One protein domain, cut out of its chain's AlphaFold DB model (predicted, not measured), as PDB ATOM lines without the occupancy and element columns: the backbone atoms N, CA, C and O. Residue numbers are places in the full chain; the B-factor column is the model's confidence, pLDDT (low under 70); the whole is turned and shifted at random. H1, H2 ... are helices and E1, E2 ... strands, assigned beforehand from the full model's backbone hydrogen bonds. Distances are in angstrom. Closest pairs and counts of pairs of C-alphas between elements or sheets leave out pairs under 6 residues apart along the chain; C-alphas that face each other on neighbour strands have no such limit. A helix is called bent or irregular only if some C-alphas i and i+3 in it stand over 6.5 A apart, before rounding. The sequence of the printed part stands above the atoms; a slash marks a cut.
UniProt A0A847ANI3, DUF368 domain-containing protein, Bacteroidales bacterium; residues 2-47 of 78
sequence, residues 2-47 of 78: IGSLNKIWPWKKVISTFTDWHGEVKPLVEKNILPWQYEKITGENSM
ATOM      1  N   ILE A   2     151.452 142.291 173.447       62.69
ATOM      2  CA  ILE A   2     151.870 142.856 174.752       62.69
ATOM      3  C   ILE A   2     153.324 143.358 174.724       62.69
ATOM      4  O   ILE A   2     153.666 144.321 175.402       62.69
ATOM      5  N   GLY A   3     154.165 142.766 173.871       70.38
ATOM      6  CA  GLY A   3     155.564 143.173 173.717       70.38
ATOM      7  C   GLY A   3     155.759 144.547 173.066       70.38
ATOM      8  O   GLY A   3     156.776 145.189 173.318       70.38
ATOM      9  N   SER A   4     154.791 145.037 172.277       82.19
ATOM     10  CA  SER A   4     154.905 146.362 171.655       82.19
ATOM     11  C   SER A   4     154.844 147.474 172.695       82.19
ATOM     12  O   SER A   4     155.571 148.447 172.543       82.19
ATOM     13  N   LEU A   5     154.071 147.305 173.777       81.69
ATOM     14  CA  LEU A   5     153.933 148.316 174.824       81.69
ATOM     15  C   LEU A   5     155.289 148.662 175.445       81.69
ATOM     16  O   LEU A   5     155.608 149.831 175.563       81.69
ATOM     17  N   ASN A   6     156.133 147.669 175.740       82.31
ATOM     18  CA  ASN A   6     157.479 147.903 176.281       82.31
ATOM     19  C   ASN A   6     158.393 148.662 175.285       82.31
ATOM     20  O   ASN A   6     159.213 149.501 175.664       82.31
ATOM     21  N   LYS A   7     158.214 148.409 173.984       81.25
ATOM     22  CA  LYS A   7     158.948 149.104 172.918       81.25
ATOM     23  C   LYS A   7     158.496 150.556 172.748       81.25
ATOM     24  O   LYS A   7     159.361 151.421 172.665       81.25
ATOM     25  N   ILE A   8     157.187 150.808 172.707       86.94
ATOM     26  CA  ILE A   8     156.603 152.135 172.437       86.94
ATOM     27  C   ILE A   8     156.396 152.993 173.691       86.94
ATOM     28  O   ILE A   8     155.984 154.141 173.570       86.94
ATOM     29  N   TRP A   9     156.641 152.451 174.889       89.62
ATOM     30  CA  TRP A   9     156.455 153.182 176.139       89.62
ATOM     31  C   TRP A   9     157.413 154.381 176.217       89.62
ATOM     32  O   TRP A   9     158.628 154.171 176.214       89.62
ATOM     33  N   PRO A  10     156.900 155.620 176.311       88.31
ATOM     34  CA  PRO A  10     157.744 156.812 176.241       88.31
ATOM     35  C   PRO A  10     158.439 157.123 177.573       88.31
ATOM     36  O   PRO A  10     159.515 157.710 177.592       88.31
ATOM     37  N   TRP A  11     157.860 156.704 178.700       92.69
ATOM     38  CA  TRP A  11     158.358 157.067 180.026       92.69
ATOM     39  C   TRP A  11     159.338 156.019 180.557       92.69
ATOM     40  O   TRP A  11     158.956 155.013 181.163       92.69
ATOM     41  N   LYS A  12     160.630 156.252 180.325       91.69
ATOM     42  CA  LYS A  12     161.713 155.354 180.746       91.69
ATOM     43  C   LYS A  12     162.759 156.086 181.574       91.69
ATOM     44  O   LYS A  12     163.013 157.268 181.381       91.69
ATOM     45  N   LYS A  13     163.375 155.356 182.504       89.94
ATOM     46  CA  LYS A  13     164.542 155.801 183.268       89.94
ATOM     47  C   LYS A  13     165.785 155.088 182.754       89.94
ATOM     48  O   LYS A  13     165.820 153.857 182.774       89.94
ATOM     49  N   VAL A  14     166.812 155.848 182.388       89.75
ATOM     50  CA  VAL A  14     168.144 155.306 182.092       89.75
ATOM     51  C   VAL A  14     168.809 154.887 183.406       89.75
ATOM     52  O   VAL A  14     168.909 155.680 184.343       89.75
ATOM     53  N   ILE A  15     169.200 153.616 183.502       88.94
ATOM     54  CA  ILE A  15     169.859 153.029 184.679       88.94
ATOM     55  C   ILE A  15     171.372 153.003 184.487       88.94
ATOM     56  O   ILE A  15     172.110 153.300 185.421       88.94
ATOM     57  N   SER A  16     171.833 152.652 183.290       85.94
ATOM     58  CA  SER A  16     173.250 152.652 182.948       85.94
ATOM     59  C   SER A  16     173.462 153.217 181.556       85.94
ATOM     60  O   SER A  16     172.605 153.096 180.677       85.94
ATOM     61  N   THR A  17     174.617 153.838 181.367       89.94
ATOM     62  CA  THR A  17     175.069 154.394 180.097       89.94
ATOM     63  C   THR A  17     176.373 153.725 179.686       89.94
ATOM     64  O   THR A  17     177.119 153.219 180.525       89.94
ATOM     65  N   PHE A  18     176.641 153.699 178.386       90.06
ATOM     66  CA  PHE A  18     177.940 153.327 177.841       90.06
ATOM     67  C   PHE A  18     178.406 154.414 176.874       90.06
ATOM     68  O   PHE A  18     177.582 155.112 176.280       90.06
ATOM     69  N   THR A  19     179.718 154.562 176.733       89.44
ATOM     70  CA  THR A  19     180.313 155.492 175.772       89.44
ATOM     71  C   THR A  19     180.715 154.710 174.534       89.44
ATOM     72  O   THR A  19     181.440 153.721 174.630       89.44
ATOM     73  N   ASP A  20     180.210 155.131 173.380       87.31
ATOM     74  CA  ASP A  20     180.574 154.548 172.092       87.31
ATOM     75  C   ASP A  20     182.013 154.945 171.700       87.31
ATOM     76  O   ASP A  20     182.586 155.891 172.243       87.31
ATOM     77  N   TRP A  21     182.590 154.281 170.701       87.50
ATOM     78  CA  TRP A  21     183.918 154.586 170.147       87.50
ATOM     79  C   TRP A  21     184.025 156.015 169.591       87.50
ATOM     80  O   TRP A  21     185.118 156.559 169.465       87.50
ATOM     81  N   HIS A  22     182.877 156.629 169.298       87.88
ATOM     82  CA  HIS A  22     182.731 158.016 168.856       87.88
ATOM     83  C   HIS A  22     182.624 159.022 170.021       87.88
ATOM     84  O   HIS A  22     182.421 160.209 169.786       87.88
ATOM     85  N   GLY A  23     182.730 158.569 171.276       87.88
ATOM     86  CA  GLY A  23     182.628 159.419 172.467       87.88
ATOM     87  C   GLY A  23     181.196 159.774 172.884       87.88
ATOM     88  O   GLY A  23     181.008 160.519 173.843       87.88
ATOM     89  N   GLU A  24     180.176 159.247 172.201       89.88
ATOM     90  CA  GLU A  24     178.771 159.519 172.516       89.88
ATOM     91  C   GLU A  24     178.274 158.666 173.687       89.88
ATOM     92  O   GLU A  24     178.410 157.440 173.679       89.88
ATOM     93  N   VAL A  25     177.643 159.307 174.674       88.19
ATOM     94  CA  VAL A  25     177.007 158.621 175.807       88.19
ATOM     95  C   VAL A  25     175.632 158.114 175.379       88.19
ATOM     96  O   VAL A  25     174.731 158.903 175.097       88.19
ATOM     97  N   LYS A  26     175.460 156.792 175.353       87.38
ATOM     98  CA  LYS A  26     174.212 156.121 174.970       87.38
ATOM     99  C   LYS A  26     173.626 155.337 176.150       87.38
ATOM    100  O   LYS A  26     174.381 154.816 176.977       87.38
ATOM    101  N   PRO A  27     172.291 155.234 176.263       88.06
ATOM    102  CA  PRO A  27     171.659 154.417 177.293       88.06
ATOM    103  C   PRO A  27     171.923 152.929 177.016       88.06
ATOM    104  O   PRO A  27     171.668 152.437 175.921       88.06
ATOM    105  N   LEU A  28     172.446 152.214 178.013       87.44
ATOM    106  CA  LEU A  28     172.702 150.771 177.948       87.44
ATOM    107  C   LEU A  28     171.526 149.979 178.528       87.44
ATOM    108  O   LEU A  28     171.084 148.992 177.945       87.44
ATOM    109  N   VAL A  29     171.019 150.413 179.685       88.06
ATOM    110  CA  VAL A  29     169.883 149.783 180.367       88.06
ATOM    111  C   VAL A  29     168.836 150.834 180.688       88.06
ATOM    112  O   VAL A  29     169.124 151.839 181.339       88.06
ATOM    113  N   GLU A  30     167.598 150.560 180.285       90.94
ATOM    114  CA  GLU A  30     166.431 151.402 180.531       90.94
ATOM    115  C   GLU A  30     165.357 150.624 181.294       90.94
ATOM    116  O   GLU A  30     165.150 149.430 181.068       90.94
ATOM    117  N   LYS A  31     164.634 151.308 182.182       90.69
ATOM    118  CA  LYS A  31     163.495 150.740 182.909       90.69
ATOM    119  C   LYS A  31     162.238 151.557 182.675       90.69
ATOM    120  O   LYS A  31     162.246 152.774 182.847       90.69
ATOM    121  N   ASN A  32     161.143 150.869 182.360       91.44
ATOM    122  CA  ASN A  32     159.832 151.493 182.221       91.44
ATOM    123  C   ASN A  32     159.353 152.015 183.573       91.44
ATOM    124  O   ASN A  32     159.379 151.298 184.577       91.44
ATOM    125  N   ILE A  33     158.908 153.263 183.575       93.19
ATOM    126  CA  ILE A  33     158.372 153.954 184.743       93.19
ATOM    127  C   ILE A  33     157.051 154.624 184.383       93.19
ATOM    128  O   ILE A  33     156.720 154.784 183.211       93.19
ATOM    129  N   LEU A  34     156.276 155.015 185.388       92.38
ATOM    130  CA  LEU A  34     155.040 155.749 185.149       92.38
ATOM    131  C   LEU A  34     155.326 157.214 184.771       92.38
ATOM    132  O   LEU A  34     156.332 157.764 185.219       92.38
ATOM    133  N   PRO A  35     154.417 157.875 184.033       90.81
ATOM    134  CA  PRO A  35     154.538 159.289 183.670       90.81
ATOM    135  C   PRO A  35     154.831 160.187 184.876       90.81
ATOM    136  O   PRO A  35     155.767 160.971 184.856       90.81
ATOM    137  N   TRP A  36     154.116 159.984 185.987       90.75
ATOM    138  CA  TRP A  36     154.326 160.753 187.217       90.75
ATOM    139  C   TRP A  36     155.720 160.559 187.827       90.75
ATOM    140  O   TRP A  36     156.267 161.453 188.468       90.75
ATOM    141  N   GLN A  37     156.309 159.376 187.646       90.75
ATOM    142  CA  GLN A  37     157.683 159.125 188.067       90.75
ATOM    143  C   GLN A  37     158.675 159.760 187.095       90.75
ATOM    144  O   GLN A  37     159.706 160.242 187.547       90.75
ATOM    145  N   TYR A  38     158.364 159.778 185.796       92.69
ATOM    146  CA  TYR A  38     159.181 160.443 184.784       92.69
ATOM    147  C   TYR A  38     159.307 161.930 185.107       92.69
ATOM    148  O   TYR A  38     160.427 162.384 185.310       92.69
ATOM    149  N   GLU A  39     158.188 162.630 185.326       92.44
ATOM    150  CA  GLU A  39     158.201 164.061 185.678       92.44
ATOM    151  C   GLU A  39     159.019 164.344 186.936       92.44
ATOM    152  O   GLU A  39     159.784 165.301 186.988       92.44
ATOM    153  N   LYS A  40     158.909 163.483 187.951       90.75
ATOM    154  CA  LYS A  40     159.677 163.629 189.194       90.75
ATOM    155  C   LYS A  40     161.178 163.404 189.024       90.75
ATOM    156  O   LYS A  40     161.949 163.962 189.797       90.75
ATOM    157  N   ILE A  41     161.587 162.534 188.103       89.50
ATOM    158  CA  ILE A  41     162.994 162.148 187.923       89.50
ATOM    159  C   ILE A  41     163.701 163.098 186.956       89.50
ATOM    160  O   ILE A  41     164.842 163.465 187.215       89.50
ATOM    161  N   THR A  42     163.052 163.464 185.850       88.12
ATOM    162  CA  THR A  42     163.643 164.317 184.807       88.12
ATOM    163  C   THR A  42     163.335 165.797 185.014       88.12
ATOM    164  O   THR A  42     164.072 166.639 184.514       88.12
ATOM    165  N   GLY A  43     162.266 166.128 185.746       88.19
ATOM    166  CA  GLY A  43     161.742 167.492 185.843       88.19
ATOM    167  C   GLY A  43     160.967 167.939 184.598       88.19
ATOM    168  O   GLY A  43     160.469 169.063 184.563       88.19
ATOM    169  N   GLU A  44     160.845 167.080 183.583       88.31
ATOM    170  CA  GLU A  44     160.147 167.392 182.338       88.31
ATOM    171  C   GLU A  44     158.680 166.974 182.388       88.31
ATOM    172  O   GLU A  44     158.328 165.947 182.966       88.31
ATOM    173  N   ASN A  45     157.813 167.739 181.722       90.00
ATOM    174  CA  ASN A  45     156.398 167.402 181.619       90.00
ATOM    175  C   ASN A  45     156.214 166.110 180.805       90.00
ATOM    176  O   ASN A  45     156.665 166.013 179.667       90.00
ATOM    177  N   SER A  46     155.506 165.128 181.364       90.00
ATOM    178  CA  SER A  46     155.278 163.822 180.734       90.00
ATOM    179  C   SER A  46     154.265 163.870 179.588       90.00
ATOM    180  O   SER A  46     154.041 162.855 178.925       90.00
ATOM    181  N   MET A  47     153.631 165.031 179.378       92.44
ATOM    182  CA  MET A  47     152.594 165.311 178.384       92.44
ATOM    183  C   MET A  47     151.430 164.314 178.448       92.44
ATOM    184  O   MET A  47     150.733 164.086 177.459       92.44
TER     185      MET A  47
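AT A GLANCE: This is residues 2 to 47 of the 78 residues of the protein "DUF368 domain-containing protein" of Bacteroidales bacterium (UniProt A0A847ANI3). Picture a long, bent two-stranded hairpin, E1 and E2, with two short helices at its open end, H1 off to one side and H2 off to the other, roughly a T. The hairpin runs along the longest axis and its turn, residues 20 to 24, lies at the far end from the helices, which stay apart from each other. The printed part has 46 residues, with two named helices and two named strands in the order H1, E1, E2, H2; the sheet E1 - E2 is antiparallel, and the class is mixed, helices and strands. The whole is loose, with a radius of gyration of the C-alphas of 12.4 A, and flat, spanning 34 by 28 by 15 A.

HOW THE PARTS SIT: Start at H1, residues 3 to 8, where 1 of 2 O i to N i+4 pairs is within hydrogen-bond range. A tight link of 3 residues takes you to E1, residues 12 to 19, and a tight link of 5 residues leads on to E2, residues 25 to 32. E1 and E2 form a hairpin of antiparallel neighbours, their directions 155 degrees apart. Look at N 13 and O 31, 2.8 A apart, and at N 26 and O 18, 2.9 A apart, both within hydrogen-bond range. E1 bends by 66 degrees at residue 15 and E2 by 60 degrees at residue 29; these two C-alphas face each other at 5.4 A. The closest C-alphas of H1 and E2 are those of Asn 6 and Asn 32, 7.3 A apart. After a tight link of 2 residues comes H2, residues 35 to 42, with every O i to N i+4 pair within hydrogen-bond range. Its closest C-alpha to E1 is that of Tyr 38, 7.0 A from that of Lys 12. H1 and H2 are apart.

IN THESE COORDINATES: Find C-alpha 3 at (155.564, 143.173, 173.717); from there H1 runs 9.1 A to C-alpha 8. E1 begins at C-alpha 12, at (161.713, 155.354, 180.746), and covers 19.3 A to C-alpha 19. E2 comes back from C-alpha 25 to C-alpha 32 over 19.7 A. H2 runs 10.5 A from C-alpha 35 to C-alpha 42, at (163.643, 164.317, 184.807).

THE WHOLE: The two C-alphas farthest apart are those of Ile 2 and Gly 23, at 35.0 A. The first and last printed C-alphas, Ile 2 and Met 47, are 22.8 A apart. The printed part has no cut, and its three links between named elements are tight. The mean pLDDT of the printed part is 88.0, and residue 2 is the one printed residue under 70.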